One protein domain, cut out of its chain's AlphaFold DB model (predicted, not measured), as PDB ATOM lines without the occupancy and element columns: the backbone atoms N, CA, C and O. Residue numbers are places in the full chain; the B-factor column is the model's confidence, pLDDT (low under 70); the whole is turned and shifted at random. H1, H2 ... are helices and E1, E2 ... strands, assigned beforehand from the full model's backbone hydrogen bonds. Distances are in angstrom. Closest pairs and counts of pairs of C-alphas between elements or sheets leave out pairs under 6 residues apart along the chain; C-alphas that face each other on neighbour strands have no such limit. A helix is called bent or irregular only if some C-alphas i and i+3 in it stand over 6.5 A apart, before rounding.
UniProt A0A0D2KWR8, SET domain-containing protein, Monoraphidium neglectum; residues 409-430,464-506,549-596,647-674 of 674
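AT A GLANCE: This is residues 409 to 430, 464 to 506, 549 to 596 and 647 to 674 of the 674 residues of the protein "SET domain-containing protein" of Monoraphidium neglectum (UniProt A0A0D2KWR8). The model is a rod with a head of crossing helices at one end and a long two-helix arm at the other. In the head, H1 and H3 cross H4a and short H2 packs on H3; in the arm, H4b and H5 run side by side in opposite ways, and a small antiparallel ribbon, E1 and E2, sits where head and arm meet. The printed part has 141 residues, with five named helices and two named strands in the order E1 H1 H2 E2 H3 H4 H5; the class is mostly helix. The whole is loose, with a radius of gyration of the C-alphas of 19.6 A, and spans 69 by 31 by 27 A.

HOW THE PARTS SIT: E1, residues 409 to 413, is the antiparallel neighbour of E2, residues 476 to 480, at 161 degrees; N 410 and O 479 are 2.8 A apart and N 477 and O 412 2.9 A, both within hydrogen-bond range. H4, residues 554 to 596, was assigned as one helix by its hydrogen bonds but is bent: C-alphas 571 and 574 are 6.9 A apart, and its arms H4a, residues 554 to 571, and H4b, residues 574 to 596, stand at a steep tilt of 37 degrees, only just steep. H1, residues 416 to 429, touches H4a at a steep tilt of 64 degrees, opposite ways, closest at the C-alphas of Ala 422 and Val 563, 5.2 A. H3, residues 484 to 499, touches H4a at 63 degrees, a steep tilt, closest at the C-alphas of Arg 496 and Ala 560, 4.8 A. H3 has a kink of 44 degrees near residue 493 and is only just irregular, C-alphas 490 and 493 being 6.8 A apart. H2, residues 464 to 470, touches H3, closest at the C-alphas of Arg 464 and Val 497, 6.0 A. H5, residues 648 to 668, touches H4b at a shallow tilt of 28 degrees, opposite ways, closest at the C-alphas of Tyr 575 and Leu 662, 5.6 A. H1 and H5 are apart. In H1, H2, H4a, H4b and H5 every O i to N i+4 pair is within hydrogen-bond range; in H3, 10 of 12 are.

IN THESE COORDINATES: E1 begins at C-alpha 409, (36.621, 131.382, 47.541). From first to last C-alpha, H1 measures 20.1 A, H3 21.2 A, H4a 26.1 A, H4b 33.7 A and H5 30.5 A. H4b ends at C-alpha 596, (40.883, 137.933, 86.887), and H5 at C-alpha 668, (33.241, 125.833, 51.434).

THE WHOLE: The two C-alphas farthest apart, of Pro 506 and Gly 596, are 69.7 A apart. Three cuts omit residues 431 to 463, 507 to 548 and 597 to 646, with C-alpha gaps of 25.0 A, 13.0 A and 16.2 A. The links E1 to H1, H2 to E2 and E2 to H3 are tight. The mean pLDDT of the printed part is 85.6; residues 428 to 430, 506, 551, 596 and 672 to 674 are under 70.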
ATOM      1  N   ARG A 409      36.021 132.145  48.631       91.94
ATOM      2  CA  ARG A 409      36.621 131.382  47.541       91.94
ATOM      3  C   ARG A 409      37.829 130.588  48.002       91.94
ATOM      4  O   ARG A 409      38.634 131.089  48.775       91.94
ATOM      5  N   GLN A 410      37.973 129.367  47.501       92.25
ATOM      6  CA  GLN A 410      39.075 128.479  47.856       92.25
ATOM      7  C   GLN A 410      39.622 127.758  46.632       92.25
ATOM      8  O   GLN A 410      38.870 127.221  45.814       92.25
ATOM      9  N   ALA A 411      40.946 127.751  46.500       89.81
ATOM     10  CA  ALA A 411      41.618 127.026  45.436       89.81
ATOM     11  C   ALA A 411      41.611 125.523  45.736       89.81
ATOM     12  O   ALA A 411      41.964 125.085  46.830       89.81
ATOM     13  N   VAL A 412      41.238 124.732  44.736       89.12
ATOM     14  CA  VAL A 412      41.351 123.278  44.749       89.12
ATOM     15  C   VAL A 412      42.188 122.880  43.550       89.12
ATOM     16  O   VAL A 412      41.903 123.277  42.423       89.12
ATOM     17  N   SER A 413      43.229 122.096  43.800       86.94
ATOM     18  CA  SER A 413      44.110 121.554  42.772       86.94
ATOM     19  C   SER A 413      44.334 120.076  43.043       86.94
ATOM     20  O   SER A 413      44.398 119.642  44.197       86.94
ATOM     21  N   TYR A 414      44.429 119.298  41.975       83.12
ATOM     22  CA  TYR A 414      44.696 117.875  42.026       83.12
ATOM     23  C   TYR A 414      45.686 117.476  40.942       83.12
ATOM     24  O   TYR A 414      45.817 118.084  39.885       83.12
ATOM     25  N   GLY A 415      46.436 116.427  41.231       80.38
ATOM     26  CA  GLY A 415      47.448 115.889  40.339       80.38
ATOM     27  C   GLY A 415      47.664 114.420  40.648       80.38
ATOM     28  O   GLY A 415      46.887 113.821  41.387       80.38
ATOM     29  N   GLU A 416      48.737 113.841  40.121       78.88
ATOM     30  CA  GLU A 416      49.013 112.405  40.284       78.88
ATOM     31  C   GLU A 416      49.036 111.949  41.749       78.88
ATOM     32  O   GLU A 416      48.558 110.863  42.046       78.88
ATOM     33  N   ALA A 417      49.537 112.777  42.674       77.81
ATOM     34  CA  ALA A 417      49.549 112.441  44.099       77.81
ATOM     35  C   ALA A 417      48.129 112.278  44.664       77.81
ATOM     36  O   ALA A 417      47.825 111.268  45.285       77.81
ATOM     37  N   VAL A 418      47.243 113.232  44.369       77.44
ATOM     38  CA  VAL A 418      45.834 113.184  44.791       77.44
ATOM     39  C   VAL A 418      45.099 112.034  44.096       77.44
ATOM     40  O   VAL A 418      44.287 111.353  44.711       77.44
ATOM     41  N   ALA A 419      45.414 111.775  42.825       73.56
ATOM     42  CA  ALA A 419      44.830 110.662  42.086       73.56
ATOM     43  C   ALA A 419      45.249 109.294  42.650       73.56
ATOM     44  O   ALA A 419      44.421 108.393  42.756       73.56
ATOM     45  N   ALA A 420      46.512 109.149  43.055       74.88
ATOM     46  CA  ALA A 420      47.014 107.945  43.707       74.88
ATOM     47  C   ALA A 420      46.412 107.753  45.110       74.88
ATOM     48  O   ALA A 420      46.025 106.640  45.455       74.88
ATOM     49  N   GLU A 421      46.286 108.832  45.891       79.19
ATOM     50  CA  GLU A 421      45.610 108.833  47.198       79.19
ATOM     51  C   GLU A 421      44.153 108.352  47.066       79.19
ATOM     52  O   GLU A 421      43.719 107.471  47.809       79.19
ATOM     53  N   ALA A 422      43.421 108.872  46.076       75.31
ATOM     54  CA  ALA A 422      42.043 108.476  45.798       75.31
ATOM     55  C   ALA A 422      41.920 107.005  45.363       75.31
ATOM     56  O   ALA A 422      41.047 106.289  45.853       75.31
ATOM     57  N   ALA A 423      42.807 106.532  44.481       76.31
ATOM     58  CA  ALA A 423      42.816 105.138  44.038       76.31
ATOM     59  C   ALA A 423      43.067 104.168  45.206       76.31
ATOM     60  O   ALA A 423      42.318 103.209  45.381       76.31
ATOM     61  N   ALA A 424      44.052 104.463  46.060       76.62
ATOM     62  CA  ALA A 424      44.348 103.653  47.240       76.62
ATOM     63  C   ALA A 424      43.172 103.615  48.237       76.62
ATOM     64  O   ALA A 424      42.898 102.581  48.844       76.62
ATOM     65  N   ALA A 425      42.444 104.724  48.404       74.00
ATOM     66  CA  ALA A 425      41.255 104.768  49.257       74.00
ATOM     67  C   ALA A 425      40.108 103.885  48.722       74.00
ATOM     68  O   ALA A 425      39.416 103.230  49.505       74.00
ATOM     69  N   LEU A 426      39.930 103.813  47.400       75.00
ATOM     70  CA  LEU A 426      38.942 102.933  46.767       75.00
ATOM     71  C   LEU A 426      39.326 101.450  46.870       75.00
ATOM     72  O   LEU A 426      38.467 100.610  47.125       75.00
ATOM     73  N   GLU A 427      40.612 101.121  46.741       73.50
ATOM     74  CA  GLU A 427      41.109  99.748  46.928       73.50
ATOM     75  C   GLU A 427      40.905  99.254  48.367       73.50
ATOM     76  O   GLU A 427      40.513  98.110  48.580       73.50
ATOM     77  N   ASN A 428      41.089 100.134  49.356       64.12
ATOM     78  CA  ASN A 428      40.907  99.810  50.774       64.12
ATOM     79  C   ASN A 428      39.436  99.682  51.209       64.12
ATOM     80  O   ASN A 428      39.167  99.145  52.282       64.12
ATOM     81  N   THR A 429      38.487 100.187  50.415       59.25
ATOM     82  CA  THR A 429      37.041 100.068  50.686       59.25
ATOM     83  C   THR A 429      36.378  98.923  49.916       59.25
ATOM     84  O   THR A 429      35.225  98.589  50.198       59.25
ATOM     85  N   ALA A 430      37.096  98.283  48.987       56.81
ATOM     86  CA  ALA A 430      36.649  97.056  48.341       56.81
ATOM     87  C   ALA A 430      36.538  95.916  49.372       56.81
ATOM     88  O   ALA A 430      37.409  95.747  50.225       56.81
ATOM     89  N   ARG A 464      48.191 111.238  30.643       89.50
ATOM     90  CA  ARG A 464      47.203 112.091  31.323       89.50
ATOM     91  C   ARG A 464      47.457 113.571  31.061       89.50
ATOM     92  O   ARG A 464      46.541 114.279  30.652       89.50
ATOM     93  N   LEU A 465      48.703 114.033  31.201       88.69
ATOM     94  CA  LEU A 465      49.076 115.421  30.898       88.69
ATOM     95  C   LEU A 465      48.803 115.783  29.431       88.69
ATOM     96  O   LEU A 465      48.204 116.820  29.158       88.69
ATOM     97  N   ALA A 466      49.168 114.902  28.494       88.00
ATOM     98  CA  ALA A 466      48.895 115.105  27.073       88.00
ATOM     99  C   ALA A 466      47.387 115.138  26.764       88.00
ATOM    100  O   ALA A 466      46.948 115.899  25.902       88.00
ATOM    101  N   ALA A 467      46.579 114.334  27.461       87.81
ATOM    102  CA  ALA A 467      45.128 114.361  27.332       87.81
ATOM    103  C   ALA A 467      44.536 115.665  27.892       87.81
ATOM    104  O   ALA A 467      43.736 116.303  27.209       87.81
ATOM    105  N   LEU A 468      44.961 116.109  29.080       89.50
ATOM    106  CA  LEU A 468      44.534 117.393  29.644       89.50
ATOM    107  C   LEU A 468      44.847 118.552  28.690       89.50
ATOM    108  O   LEU A 468      43.978 119.382  28.429       89.50
ATOM    109  N   GLU A 469      46.054 118.584  28.119       88.62
ATOM    110  CA  GLU A 469      46.458 119.608  27.152       88.62
ATOM    111  C   GLU A 469      45.615 119.556  25.872       88.62
ATOM    112  O   GLU A 469      45.072 120.581  25.456       88.62
ATOM    113  N   ARG A 470      45.432 118.360  25.291       85.62
ATOM    114  CA  ARG A 470      44.629 118.147  24.073       85.62
ATOM    115  C   ARG A 470      43.208 118.688  24.210       85.62
ATOM    116  O   ARG A 470      42.676 119.251  23.259       85.62
ATOM    117  N   TRP A 471      42.604 118.506  25.381       84.12
ATOM    118  CA  TRP A 471      41.226 118.910  25.662       84.12
ATOM    119  C   TRP A 471      41.113 120.286  26.332       84.12
ATOM    120  O   TRP A 471      40.006 120.717  26.646       84.12
ATOM    121  N   GLY A 472      42.231 120.989  26.548       85.75
ATOM    122  CA  GLY A 472      42.238 122.300  27.201       85.75
ATOM    123  C   GLY A 472      41.748 122.268  28.652       85.75
ATOM    124  O   GLY A 472      41.213 123.262  29.140       85.75
ATOM    125  N   LEU A 473      41.911 121.130  29.325       87.44
ATOM    126  CA  LEU A 473      41.469 120.901  30.693       87.44
ATOM    127  C   LEU A 473      42.539 121.337  31.698       87.44
ATOM    128  O   LEU A 473      43.741 121.380  31.405       87.44
ATOM    129  N   ARG A 474      42.085 121.672  32.904       85.94
ATOM    130  CA  ARG A 474      42.931 122.069  34.029       85.94
ATOM    131  C   ARG A 474      42.493 121.291  35.267       85.94
ATOM    132  O   ARG A 474      41.300 121.290  35.559       85.94
ATOM    133  N   PRO A 475      43.413 120.621  35.978       86.56
ATOM    134  CA  PRO A 475      43.087 119.891  37.195       86.56
ATOM    135  C   PRO A 475      43.148 120.822  38.421       86.56
ATOM    136  O   PRO A 475      43.681 120.479  39.471       86.56
ATOM    137  N   GLU A 476      42.658 122.044  38.254       87.62
ATOM    138  CA  GLU A 476      42.622 123.075  39.281       87.62
ATOM    139  C   GLU A 476      41.471 124.039  38.999       87.62
ATOM    140  O   GLU A 476      41.147 124.319  37.843       87.62
ATOM    141  N   ALA A 477      40.851 124.549  40.059       85.44
ATOM    142  CA  ALA A 477      39.901 125.646  39.984       85.44
ATOM    143  C   ALA A 477      39.836 126.403  41.307       85.44
ATOM    144  O   ALA A 477      40.157 125.886  42.373       85.44
ATOM    145  N   THR A 478      39.345 127.635  41.231       88.56
ATOM    146  CA  THR A 478      38.908 128.377  42.411       88.56
ATOM    147  C   THR A 478      37.420 128.136  42.605       88.56
ATOM    148  O   THR A 478      36.614 128.545  41.768       88.56
ATOM    149  N   LEU A 479      37.054 127.458  43.689       89.69
ATOM    150  CA  LEU A 479      35.668 127.264  44.093       89.69
ATOM    151  C   LEU A 479      35.170 128.521  44.795       89.69
ATOM    152  O   LEU A 479      35.867 129.049  45.649       89.69
ATOM    153  N   TRP A 480      33.967 128.966  44.467       89.38
ATOM    154  CA  TRP A 480      33.278 130.088  45.096       89.38
ATOM    155  C   TRP A 480      32.043 129.568  45.814       89.38
ATOM    156  O   TRP A 480      31.351 128.695  45.285       89.38
ATOM    157  N   SER A 481      31.708 130.124  46.976       88.06
ATOM    158  CA  SER A 481      30.521 129.702  47.733       88.06
ATOM    159  C   SER A 481      29.234 129.798  46.905       88.06
ATOM    160  O   SER A 481      28.471 128.834  46.854       88.06
ATOM    161  N   SER A 482      29.061 130.880  46.139       83.88
ATOM    162  CA  SER A 482      27.901 131.081  45.253       83.88
ATOM    163  C   SER A 482      27.786 130.074  44.095       83.88
ATOM    164  O   SER A 482      26.702 129.900  43.533       83.88
ATOM    165  N   TRP A 483      28.882 129.416  43.696       84.62
ATOM    166  CA  TRP A 483      28.936 128.600  42.469       84.62
ATOM    167  C   TRP A 483      29.486 127.192  42.664       84.62
ATOM    168  O   TRP A 483      29.586 126.446  41.688       84.62
ATOM    169  N   ARG A 484      29.797 126.806  43.905       85.75
ATOM    170  CA  ARG A 484      30.511 125.577  44.259       85.75
ATOM    171  C   ARG A 484      30.027 124.362  43.475       85.75
ATOM    172  O   ARG A 484      30.820 123.723  42.796       85.75
ATOM    173  N   GLY A 485      28.725 124.065  43.516       82.56
ATOM    174  CA  GLY A 485      28.160 122.887  42.844       82.56
ATOM    175  C   GLY A 485      28.409 122.873  41.331       82.56
ATOM    176  O   GLY A 485      28.843 121.862  40.783       82.56
ATOM    177  N   ARG A 486      28.218 124.017  40.663       80.38
ATOM    178  CA  ARG A 486      28.448 124.159  39.215       80.38
ATOM    179  C   ARG A 486      29.933 124.068  38.865       80.38
ATOM    180  O   ARG A 486      30.299 123.443  37.875       80.38
ATOM    181  N   GLN A 487      30.800 124.643  39.691       83.31
ATOM    182  CA  GLN A 487      32.245 124.589  39.473       83.31
ATOM    183  C   GLN A 487      32.813 123.186  39.695       83.31
ATOM    184  O   GLN A 487      33.645 122.740  38.909       83.31
ATOM    185  N   MET A 488      32.304 122.450  40.687       83.38
ATOM    186  CA  MET A 488      32.653 121.042  40.895       83.38
ATOM    187  C   MET A 488      32.302 120.179  39.676       83.38
ATOM    188  O   MET A 488      33.107 119.350  39.261       83.38
ATOM    189  N   GLN A 489      31.149 120.411  39.036       81.38
ATOM    190  CA  GLN A 489      30.779 119.710  37.799       81.38
ATOM    191  C   GLN A 489      31.753 119.997  36.646       81.38
ATOM    192  O   GLN A 489      32.074 119.097  35.874       81.38
ATOM    193  N   ARG A 490      32.280 121.223  36.548       82.00
ATOM    194  CA  ARG A 490      33.259 121.600  35.511       82.00
ATOM    195  C   ARG A 490      34.646 120.995  35.722       82.00
ATOM    196  O   ARG A 490      35.403 120.897  34.761       82.00
ATOM    197  N   LEU A 491      34.974 120.576  36.943       86.25
ATOM    198  CA  LEU A 491      36.216 119.861  37.246       86.25
ATOM    199  C   LEU A 491      36.155 118.377  36.851       86.25
ATOM    200  O   LEU A 491      37.192 117.748  36.615       86.25
ATOM    201  N   LEU A 492      34.950 117.815  36.725       87.75
ATOM    202  CA  LEU A 492      34.743 116.389  36.483       87.75
ATOM    203  C   LEU A 492      35.443 115.858  35.215       87.75
ATOM    204  O   LEU A 492      36.096 114.821  35.316       87.75
ATOM    205  N   PRO A 493      35.433 116.544  34.051       90.06
ATOM    206  CA  PRO A 493      36.165 116.081  32.869       90.06
ATOM    207  C   PRO A 493      37.678 115.962  33.093       90.06
ATOM    208  O   PRO A 493      38.307 115.016  32.624       90.06
ATOM    209  N   ALA A 494      38.282 116.896  33.834       90.12
ATOM    210  CA  ALA A 494      39.700 116.820  34.174       90.12
ATOM    211  C   ALA A 494      39.968 115.705  35.198       90.12
ATOM    212  O   ALA A 494      40.954 114.983  35.072       90.12
ATOM    213  N   ALA A 495      39.076 115.519  36.175       90.25
ATOM    214  CA  ALA A 495      39.177 114.433  37.148       90.25
ATOM    215  C   ALA A 495      39.055 113.048  36.496       90.25
ATOM    216  O   ALA A 495      39.828 112.157  36.825       90.25
ATOM    217  N   ARG A 496      38.174 112.894  35.503       90.50
ATOM    218  CA  ARG A 496      38.050 111.698  34.653       90.50
ATOM    219  C   ARG A 496      39.352 111.339  33.947       90.50
ATOM    220  O   ARG A 496      39.775 110.186  33.976       90.50
ATOM    221  N   VAL A 497      40.031 112.329  33.361       90.12
ATOM    222  CA  VAL A 497      41.358 112.126  32.754       90.12
ATOM    223  C   VAL A 497      42.382 111.697  33.807       90.12
ATOM    224  O   VAL A 497      43.173 110.793  33.552       90.12
ATOM    225  N   MET A 498      42.351 112.301  34.997       89.44
ATOM    226  CA  MET A 498      43.256 111.948  36.096       89.44
ATOM    227  C   MET A 498      42.963 110.577  36.715       89.44
ATOM    228  O   MET A 498      43.885 109.928  37.198       89.44
ATOM    229  N   ALA A 499      41.714 110.121  36.684       88.25
ATOM    230  CA  ALA A 499      41.304 108.801  37.146       88.25
ATOM    231  C   ALA A 499      41.568 107.705  36.100       88.25
ATOM    232  O   ALA A 499      41.793 106.552  36.458       88.25
ATOM    233  N   ALA A 500      41.598 108.064  34.813       86.81
ATOM    234  CA  ALA A 500      41.692 107.116  33.710       86.81
ATOM    235  C   ALA A 500      42.975 106.278  33.733       86.81
ATOM    236  O   ALA A 500      44.082 106.802  33.911       86.81
ATOM    237  N   GLY A 501      42.819 104.972  33.511       84.56
ATOM    238  CA  GLY A 501      43.930 104.062  33.236       84.56
ATOM    239  C   GLY A 501      44.423 104.157  31.781       84.56
ATOM    240  O   GLY A 501      43.766 104.780  30.944       84.56
ATOM    241  N   PRO A 502      45.541 103.492  31.427       80.75
ATOM    242  CA  PRO A 502      46.111 103.548  30.075       80.75
ATOM    243  C   PRO A 502      45.131 103.155  28.956       80.75
ATOM    244  O   PRO A 502      45.194 103.702  27.862       80.75
ATOM    245  N   ALA A 503      44.217 102.217  29.229       79.62
ATOM    246  CA  ALA A 503      43.227 101.738  28.260       79.62
ATOM    247  C   ALA A 503      42.039 102.699  28.052       79.62
ATOM    248  O   ALA A 503      41.346 102.597  27.045       79.62
ATOM    249  N   GLU A 504      41.795 103.616  28.992       80.06
ATOM    250  CA  GLU A 504      40.676 104.568  28.947       80.06
ATOM    251  C   GLU A 504      41.080 105.916  28.323       80.06
ATOM    252  O   GLU A 504      40.225 106.714  27.935       80.06
ATOM    253  N   LEU A 505      42.385 106.184  28.203       82.75
ATOM    254  CA  LEU A 505      42.903 107.407  27.597       82.75
ATOM    255  C   LEU A 505      42.865 107.314  26.058       82.75
ATOM    256  O   LEU A 505      43.465 106.405  25.483       82.75
ATOM    257  N   PRO A 506      42.214 108.261  25.351       69.94
ATOM    258  CA  PRO A 506      42.121 108.215  23.895       69.94
ATOM    259  C   PRO A 506      43.492 108.332  23.221       69.94
ATOM    260  O   PRO A 506      44.253 109.278  23.471       69.94
ATOM    261  N   TRP A 549      33.692 114.715  28.476       80.25
ATOM    262  CA  TRP A 549      32.483 115.413  28.929       80.25
ATOM    263  C   TRP A 549      31.304 114.457  29.126       80.25
ATOM    264  O   TRP A 549      30.563 114.584  30.104       80.25
ATOM    265  N   LYS A 550      31.219 113.418  28.293       80.75
ATOM    266  CA  LYS A 550      30.302 112.289  28.476       80.75
ATOM    267  C   LYS A 550      30.783 111.339  29.577       80.75
ATOM    268  O   LYS A 550      31.978 111.074  29.681       80.75
ATOM    269  N   ALA A 551      29.840 110.795  30.351       68.44
ATOM    270  CA  ALA A 551      30.124 109.773  31.355       68.44
ATOM    271  C   ALA A 551      30.827 108.541  30.747       68.44
ATOM    272  O   ALA A 551      30.464 108.077  29.661       68.44
ATOM    273  N   SER A 552      31.832 108.033  31.457       71.50
ATOM    274  CA  SER A 552      32.627 106.844  31.113       71.50
ATOM    275  C   SER A 552      32.151 105.580  31.823       71.50
ATOM    276  O   SER A 552      30.994 105.480  32.228       71.50
ATOM    277  N   SER A 553      33.032 104.575  31.921       78.00
ATOM    278  CA  SER A 553      32.824 103.395  32.746       78.00
ATOM    279  C   SER A 553      32.405 103.819  34.162       78.00
ATOM    280  O   SER A 553      32.908 104.799  34.709       78.00
ATOM    281  N   ALA A 554      31.485 103.071  34.780       77.06
ATOM    282  CA  ALA A 554      31.034 103.366  36.143       77.06
ATOM    283  C   ALA A 554      32.208 103.414  37.145       77.06
ATOM    284  O   ALA A 554      32.179 104.194  38.094       77.06
ATOM    285  N   GLY A 555      33.261 102.622  36.898       78.69
ATOM    286  CA  GLY A 555      34.493 102.640  37.687       78.69
ATOM    287  C   GLY A 555      35.291 103.937  37.538       78.69
ATOM    288  O   GLY A 555      35.727 104.488  38.544       78.69
ATOM    289  N   ASN A 556      35.439 104.463  36.318       82.94
ATOM    290  CA  ASN A 556      36.125 105.736  36.104       82.94
ATOM    291  C   ASN A 556      35.343 106.912  36.699       82.94
ATOM    292  O   ASN A 556      35.951 107.773  37.325       82.94
ATOM    293  N   GLU A 557      34.011 106.925  36.588       86.69
ATOM    294  CA  GLU A 557      33.196 107.968  37.225       86.69
ATOM    295  C   GLU A 557      33.361 107.971  38.750       86.69
ATOM    296  O   GLU A 557      33.608 109.024  39.337       86.69
ATOM    297  N   ALA A 558      33.292 106.800  39.394       85.44
ATOM    298  CA  ALA A 558      33.519 106.681  40.834       85.44
ATOM    299  C   ALA A 558      34.937 107.131  41.226       85.44
ATOM    300  O   ALA A 558      35.115 107.877  42.190       85.44
ATOM    301  N   ALA A 559      35.944 106.741  40.440       85.88
ATOM    302  CA  ALA A 559      37.322 107.166  40.647       85.88
ATOM    303  C   ALA A 559      37.499 108.680  40.460       85.88
ATOM    304  O   ALA A 559      38.154 109.318  41.277       85.88
ATOM    305  N   ALA A 560      36.879 109.288  39.447       88.31
ATOM    306  CA  ALA A 560      36.933 110.728  39.206       88.31
ATOM    307  C   ALA A 560      36.309 111.527  40.359       88.31
ATOM    308  O   ALA A 560      36.875 112.535  40.786       88.31
ATOM    309  N   VAL A 561      35.178 111.062  40.898       88.50
ATOM    310  CA  VAL A 561      34.566 111.650  42.098       88.50
ATOM    311  C   VAL A 561      35.511 111.529  43.295       88.50
ATOM    312  O   VAL A 561      35.774 112.538  43.946       88.50
ATOM    313  N   ALA A 562      36.112 110.357  43.522       88.12
ATOM    314  CA  ALA A 562      37.075 110.158  44.605       88.12
ATOM    315  C   ALA A 562      38.313 111.070  44.478       88.12
ATOM    316  O   ALA A 562      38.795 111.595  45.482       88.12
ATOM    317  N   VAL A 563      38.809 111.324  43.256       89.50
ATOM    318  CA  VAL A 563      39.894 112.298  43.015       89.50
ATOM    319  C   VAL A 563      39.485 113.694  43.480       89.50
ATOM    320  O   VAL A 563      40.263 114.372  44.151       89.50
ATOM    321  N   LEU A 564      38.273 114.134  43.137       89.88
ATOM    322  CA  LEU A 564      37.768 115.448  43.530       89.88
ATOM    323  C   LEU A 564      37.551 115.556  45.043       89.88
ATOM    324  O   LEU A 564      37.910 116.570  45.639       89.88
ATOM    325  N   GLU A 565      37.012 114.516  45.674       89.38
ATOM    326  CA  GLU A 565      36.828 114.463  47.126       89.38
ATOM    327  C   GLU A 565      38.167 114.510  47.870       89.38
ATOM    328  O   GLU A 565      38.317 115.294  48.810       89.38
ATOM    329  N   ALA A 566      39.168 113.755  47.408       89.19
ATOM    330  CA  ALA A 566      40.517 113.788  47.964       89.19
ATOM    331  C   ALA A 566      41.165 115.174  47.804       89.19
ATOM    332  O   ALA A 566      41.777 115.686  48.744       89.19
ATOM    333  N   ALA A 567      40.984 115.822  46.648       91.12
ATOM    334  CA  ALA A 567      41.488 117.171  46.394       91.12
ATOM    335  C   ALA A 567      40.905 118.195  47.378       91.12
ATOM    336  O   ALA A 567      41.633 118.987  47.980       91.12
ATOM    337  N   VAL A 568      39.585 118.151  47.567       91.62
ATOM    338  CA  VAL A 568      38.855 119.036  48.478       91.62
ATOM    339  C   VAL A 568      39.251 118.769  49.933       91.62
ATOM    340  O   VAL A 568      39.533 119.713  50.672       91.62
ATOM    341  N   ALA A 569      39.350 117.502  50.346       90.56
ATOM    342  CA  ALA A 569      39.772 117.128  51.695       90.56
ATOM    343  C   ALA A 569      41.201 117.601  52.005       90.56
ATOM    344  O   ALA A 569      41.463 118.154  53.077       90.56
ATOM    345  N   ARG A 570      42.118 117.457  51.042       91.25
ATOM    346  CA  ARG A 570      43.498 117.936  51.156       91.25
ATOM    347  C   ARG A 570      43.567 119.454  51.298       91.25
ATOM    348  O   ARG A 570      44.318 119.942  52.140       91.25
ATOM    349  N   ALA A 571      42.777 120.191  50.518       92.81
ATOM    350  CA  ALA A 571      42.688 121.647  50.627       92.81
ATOM    351  C   ALA A 571      42.081 122.096  51.971       92.81
ATOM    352  O   ALA A 571      42.469 123.127  52.514       92.81
ATOM    353  N   ARG A 572      41.152 121.314  52.535       95.00
ATOM    354  CA  ARG A 572      40.447 121.623  53.789       95.00
ATOM    355  C   ARG A 572      41.312 121.464  55.041       95.00
ATOM    356  O   ARG A 572      41.191 122.264  55.969       95.00
ATOM    357  N   GLY A 573      42.170 120.443  55.084       94.75
ATOM    358  CA  GLY A 573      42.931 120.058  56.282       94.75
ATOM    359  C   GLY A 573      43.688 121.202  56.985       94.75
ATOM    360  O   GLY A 573      43.558 121.339  58.207       94.75
ATOM    361  N   PRO A 574      44.439 122.059  56.260       96.25
ATOM    362  CA  PRO A 574      45.134 123.195  56.864       96.25
ATOM    363  C   PRO A 574      44.208 124.193  57.569       96.25
ATOM    364  O   PRO A 574      44.527 124.649  58.670       96.25
ATOM    365  N   TYR A 575      43.042 124.490  56.986       96.94
ATOM    366  CA  TYR A 575      42.064 125.409  57.573       96.94
ATOM    367  C   TYR A 575      41.481 124.863  58.874       96.94
ATOM    368  O   TYR A 575      41.366 125.593  59.856       96.94
ATOM    369  N   GLU A 576      41.182 123.565  58.937       97.38
ATOM    370  CA  GLU A 576      40.698 122.940  60.173       97.38
ATOM    371  C   GLU A 576      41.757 122.921  61.276       97.38
ATOM    372  O   GLU A 576      41.437 123.092  62.454       97.38
ATOM    373  N   ALA A 577      43.025 122.712  60.911       97.88
ATOM    374  CA  ALA A 577      44.131 122.774  61.858       97.88
ATOM    375  C   ALA A 577      44.298 124.184  62.440       97.88
ATOM    376  O   ALA A 577      44.424 124.323  63.658       97.88
ATOM    377  N   ALA A 578      44.233 125.217  61.597       98.19
ATOM    378  CA  ALA A 578      44.237 126.610  62.035       98.19
ATOM    379  C   ALA A 578      43.030 126.945  62.914       98.19
ATOM    380  O   ALA A 578      43.192 127.530  63.985       98.19
ATOM    381  N   LEU A 579      41.837 126.487  62.532       98.12
ATOM    382  CA  LEU A 579      40.607 126.733  63.282       98.12
ATOM    383  C   LEU A 579      40.688 126.168  64.706       98.12
ATOM    384  O   LEU A 579      40.266 126.819  65.660       98.12
ATOM    385  N   ARG A 580      41.282 124.976  64.876       98.44
ATOM    386  CA  ARG A 580      41.527 124.397  66.208       98.44
ATOM    387  C   ARG A 580      42.451 125.268  67.061       98.44
ATOM    388  O   ARG A 580      42.178 125.432  68.248       98.44
ATOM    389  N   ARG A 581      43.510 125.844  66.477       98.19
ATOM    390  CA  ARG A 581      44.423 126.751  67.197       98.19
ATOM    391  C   ARG A 581      43.711 128.027  67.642       98.19
ATOM    392  O   ARG A 581      43.793 128.373  68.815       98.19
ATOM    393  N   VAL A 582      42.960 128.665  66.743       98.00
ATOM    394  CA  VAL A 582      42.194 129.889  67.046       98.00
ATOM    395  C   VAL A 582      41.167 129.647  68.152       98.00
ATOM    396  O   VAL A 582      41.103 130.410  69.113       98.00
ATOM    397  N   ARG A 583      40.411 128.544  68.089       97.81
ATOM    398  CA  ARG A 583      39.448 128.184  69.145       97.81
ATOM    399  C   ARG A 583      40.117 127.935  70.495       97.81
ATOM    400  O   ARG A 583      39.588 128.354  71.522       97.81
ATOM    401  N   ALA A 584      41.287 127.300  70.501       97.44
ATOM    402  CA  ALA A 584      42.058 127.105  71.724       97.44
ATOM    403  C   ALA A 584      42.561 128.434  72.319       97.44
ATOM    404  O   ALA A 584      42.640 128.552  73.540       97.44
ATOM    405  N   GLU A 585      42.898 129.428  71.489       96.06
ATOM    406  CA  GLU A 585      43.234 130.784  71.953       96.06
ATOM    407  C   GLU A 585      42.025 131.521  72.527       96.06
ATOM    408  O   GLU A 585      42.104 132.066  73.626       96.06
ATOM    409  N   LEU A 586      40.882 131.486  71.835       94.69
ATOM    410  CA  LEU A 586      39.632 132.074  72.329       94.69
ATOM    411  C   LEU A 586      39.239 131.496  73.695       94.69
ATOM    412  O   LEU A 586      38.862 132.239  74.603       94.69
ATOM    413  N   GLN A 587      39.379 130.180  73.869       94.31
ATOM    414  CA  GLN A 587      39.101 129.515  75.139       94.31
ATOM    415  C   GLN A 587      40.063 129.960  76.251       94.31
ATOM    416  O   GLN A 587      39.619 130.215  77.372       94.31
ATOM    417  N   ARG A 588      41.362 130.096  75.956       92.50
ATOM    418  CA  ARG A 588      42.357 130.595  76.920       92.50
ATOM    419  C   ARG A 588      42.092 132.044  77.320       92.50
ATOM    420  O   ARG A 588      42.130 132.356  78.508       92.50
ATOM    421  N   ALA A 589      41.752 132.903  76.361       87.50
ATOM    422  CA  ALA A 589      41.378 134.290  76.629       87.50
ATOM    423  C   ALA A 589      40.137 134.382  77.539       87.50
ATOM    424  O   ALA A 589      40.121 135.170  78.485       87.50
ATOM    425  N   ALA A 590      39.129 133.533  77.315       87.94
ATOM    426  CA  ALA A 590      37.939 133.474  78.162       87.94
ATOM    427  C   ALA A 590      38.248 133.005  79.598       87.94
ATOM    428  O   ALA A 590      37.700 133.551  80.553       87.94
ATOM    429  N   GLN A 591      39.142 132.024  79.765       88.69
ATOM    430  CA  GLN A 591      39.568 131.532  81.084       88.69
ATOM    431  C   GLN A 591      40.392 132.564  81.868       88.69
ATOM    432  O   GLN A 591      40.261 132.662  83.085       88.69
ATOM    433  N   ALA A 592      41.231 133.347  81.186       83.62
ATOM    434  CA  ALA A 592      41.999 134.414  81.823       83.62
ATOM    435  C   ALA A 592      41.088 135.532  82.365       83.62
ATOM    436  O   ALA A 592      41.307 136.011  83.476       83.62
ATOM    437  N   ALA A 593      40.038 135.896  81.620       79.31
ATOM    438  CA  ALA A 593      39.061 136.895  82.056       79.31
ATOM    439  C   ALA A 593      38.312 136.452  83.328       79.31
ATOM    440  O   ALA A 593      38.222 137.212  84.289       79.31
ATOM    441  N   THR A 594      37.855 135.196  83.387       77.62
ATOM    442  CA  THR A 594      37.127 134.679  84.561       77.62
ATOM    443  C   THR A 594      38.011 134.514  85.799       77.62
ATOM    444  O   THR A 594      37.538 134.708  86.919       77.62
ATOM    445  N   ALA A 595      39.298 134.193  85.630       72.00
ATOM    446  CA  ALA A 595      40.257 134.120  86.733       72.00
ATOM    447  C   ALA A 595      40.617 135.506  87.306       72.00
ATOM    448  O   ALA A 595      40.805 135.633  88.518       72.00
ATOM    449  N   GLY A 596      40.675 136.544  86.461       60.25
ATOM    450  CA  GLY A 596      40.883 137.933  86.887       60.25
ATOM    451  C   GLY A 596      39.732 138.471  87.746       60.25
ATOM    452  O   GLY A 596      39.972 139.054  88.806       60.25
ATOM    453  N   PHE A 647      44.795 146.070  71.909       83.62
ATOM    454  CA  PHE A 647      44.210 145.962  73.234       83.62
ATOM    455  C   PHE A 647      43.457 144.632  73.383       83.62
ATOM    456  O   PHE A 647      43.149 143.941  72.409       83.62
ATOM    457  N   ALA A 648      43.132 144.256  74.621       84.44
ATOM    458  CA  ALA A 648      42.488 142.974  74.908       84.44
ATOM    459  C   ALA A 648      41.192 142.752  74.099       84.44
ATOM    460  O   ALA A 648      40.949 141.646  73.612       84.44
ATOM    461  N   GLU A 649      40.388 143.803  73.917       83.31
ATOM    462  CA  GLU A 649      39.154 143.754  73.128       83.31
ATOM    463  C   GLU A 649      39.425 143.581  71.628       83.31
ATOM    464  O   GLU A 649      38.822 142.709  71.004       83.31
ATOM    465  N   GLU A 650      40.384 144.324  71.067       86.38
ATOM    466  CA  GLU A 650      40.798 144.230  69.656       86.38
ATOM    467  C   GLU A 650      41.386 142.849  69.343       86.38
ATOM    468  O   GLU A 650      41.045 142.217  68.344       86.38
ATOM    469  N   ARG A 651      42.214 142.311  70.247       90.38
ATOM    470  CA  ARG A 651      42.749 140.950  70.137       90.38
ATOM    471  C   ARG A 651      41.626 139.914  70.118       90.38
ATOM    472  O   ARG A 651      41.660 138.986  69.310       90.38
ATOM    473  N   ARG A 652      40.632 140.052  71.000       90.25
ATOM    474  CA  ARG A 652      39.478 139.144  71.049       90.25
ATOM    475  C   ARG A 652      38.626 139.255  69.784       90.25
ATOM    476  O   ARG A 652      38.241 138.224  69.238       90.25
ATOM    477  N   ALA A 653      38.366 140.473  69.315       88.88
ATOM    478  CA  ALA A 653      37.661 140.751  68.067       88.88
ATOM    479  C   ALA A 653      38.352 140.075  66.876       88.88
ATOM    480  O   ALA A 653      37.732 139.309  66.138       88.88
ATOM    481  N   PHE A 654      39.665 140.264  66.751       93.38
ATOM    482  CA  PHE A 654      40.451 139.682  65.672       93.38
ATOM    483  C   PHE A 654      40.454 138.146  65.713       93.38
ATOM    484  O   PHE A 654      40.311 137.502  64.677       93.38
ATOM    485  N   LEU A 655      40.531 137.529  66.900       95.69
ATOM    486  CA  LEU A 655      40.400 136.071  67.045       95.69
ATOM    487  C   LEU A 655      39.034 135.549  66.564       95.69
ATOM    488  O   LEU A 655      38.975 134.505  65.914       95.69
ATOM    489  N   LEU A 656      37.945 136.269  66.847       94.94
ATOM    490  CA  LEU A 656      36.614 135.926  66.333       94.94
ATOM    491  C   LEU A 656      36.547 136.079  64.806       94.94
ATOM    492  O   LEU A 656      35.940 135.243  64.133       94.94
ATOM    493  N   HIS A 657      37.211 137.091  64.240       95.06
ATOM    494  CA  HIS A 657      37.318 137.242  62.788       95.06
ATOM    495  C   HIS A 657      38.079 136.075  62.143       95.06
ATOM    496  O   HIS A 657      37.614 135.515  61.147       95.06
ATOM    497  N   LEU A 658      39.197 135.643  62.740       97.44
ATOM    498  CA  LEU A 658      39.935 134.459  62.290       97.44
ATOM    499  C   LEU A 658      39.069 133.194  62.352       97.44
ATOM    500  O   LEU A 658      39.110 132.380  61.431       97.44
ATOM    501  N   GLU A 659      38.253 133.023  63.397       97.38
ATOM    502  CA  GLU A 659      37.334 131.884  63.489       97.38
ATOM    503  C   GLU A 659      36.319 131.871  62.336       97.38
ATOM    504  O   GLU A 659      36.099 130.818  61.731       97.38
ATOM    505  N   VAL A 660      35.717 133.019  62.008       96.06
ATOM    506  CA  VAL A 660      34.751 133.142  60.905       96.06
ATOM    507  C   VAL A 660      35.415 132.878  59.554       96.06
ATOM    508  O   VAL A 660      34.877 132.101  58.764       96.06
ATOM    509  N   LEU A 661      36.591 133.464  59.304       96.44
ATOM    510  CA  LEU A 661      37.378 133.240  58.087       96.44
ATOM    511  C   LEU A 661      37.670 131.748  57.887       96.44
ATOM    512  O   LEU A 661      37.357 131.176  56.842       96.44
ATOM    513  N   LEU A 662      38.211 131.093  58.915       97.62
ATOM    514  CA  LEU A 662      38.626 129.692  58.836       97.62
ATOM    515  C   LEU A 662      37.431 128.738  58.754       97.62
ATOM    516  O   LEU A 662      37.481 127.747  58.024       97.62
ATOM    517  N   SER A 663      36.343 129.040  59.466       95.75
ATOM    518  CA  SER A 663      35.106 128.257  59.395       95.75
ATOM    519  C   SER A 663      34.442 128.374  58.022       95.75
ATOM    520  O   SER A 663      33.967 127.370  57.494       95.75
ATOM    521  N   GLY A 664      34.449 129.568  57.418       93.50
ATOM    522  CA  GLY A 664      33.953 129.797  56.059       93.50
ATOM    523  C   GLY A 664      34.753 129.019  55.012       93.50
ATOM    524  O   GLY A 664      34.168 128.286  54.215       93.50
ATOM    525  N   ALA A 665      36.086 129.095  55.076       94.75
ATOM    526  CA  ALA A 665      36.981 128.355  54.185       94.75
ATOM    527  C   ALA A 665      36.803 126.830  54.312       94.75
ATOM    528  O   ALA A 665      36.618 126.130  53.313       94.75
ATOM    529  N   ALA A 666      36.791 126.305  55.544       94.56
ATOM    530  CA  ALA A 666      36.579 124.880  55.793       94.56
ATOM    531  C   ALA A 666      35.172 124.415  55.374       94.56
ATOM    532  O   ALA A 666      35.027 123.315  54.843       94.56
ATOM    533  N   GLY A 667      34.150 125.256  55.574       93.69
ATOM    534  CA  GLY A 667      32.770 124.995  55.166       93.69
ATOM    535  C   GLY A 667      32.594 124.948  53.647       93.69
ATOM    536  O   GLY A 667      31.946 124.038  53.136       93.69
ATOM    537  N   LEU A 668      33.230 125.859  52.903       92.31
ATOM    538  CA  LEU A 668      33.241 125.833  51.434       92.31
ATOM    539  C   LEU A 668      33.871 124.537  50.888       92.31
ATOM    540  O   LEU A 668      33.427 123.989  49.876       92.31
ATOM    541  N   LEU A 669      34.875 124.017  51.590       92.44
ATOM    542  CA  LEU A 669      35.560 122.766  51.269       92.44
ATOM    543  C   LEU A 669      34.935 121.540  51.963       92.44
ATOM    544  O   LEU A 669      35.507 120.452  51.937       92.44
ATOM    545  N   ALA A 670      33.763 121.661  52.588       87.94
ATOM    546  CA  ALA A 670      33.066 120.502  53.133       87.94
ATOM    547  C   ALA A 670      32.467 119.643  52.003       87.94
ATOM    548  O   ALA A 670      32.081 120.194  50.971       87.94
ATOM    549  N   PRO A 671      32.385 118.306  52.150       76.31
ATOM    550  CA  PRO A 671      31.681 117.471  51.181       76.31
ATOM    551  C   PRO A 671      30.215 117.926  51.056       76.31
ATOM    552  O   PRO A 671      29.648 118.417  52.035       76.31
ATOM    553  N   PRO A 672      29.598 117.818  49.862       64.31
ATOM    554  CA  PRO A 672      28.184 118.139  49.711       64.31
ATOM    555  C   PRO A 672      27.354 117.289  50.683       64.31
ATOM    556  O   PRO A 672      27.582 116.088  50.815       64.31
ATOM    557  N   HIS A 673      26.407 117.913  51.382       48.50
ATOM    558  CA  HIS A 673      25.414 117.166  52.142       48.50
ATOM    559  C   HIS A 673      24.497 116.447  51.145       48.50
ATOM    560  O   HIS A 673      23.738 117.131  50.467       48.50
ATOM    561  N   GLY A 674      24.648 115.117  51.067       32.75
ATOM    562  CA  GLY A 674      23.686 114.111  50.578       32.75
ATOM    563  C   GLY A 674      22.841 114.462  49.366       32.75
ATOM    564  O   GLY A 674      21.811 115.139  49.577       32.75
TER     565      GLY A 674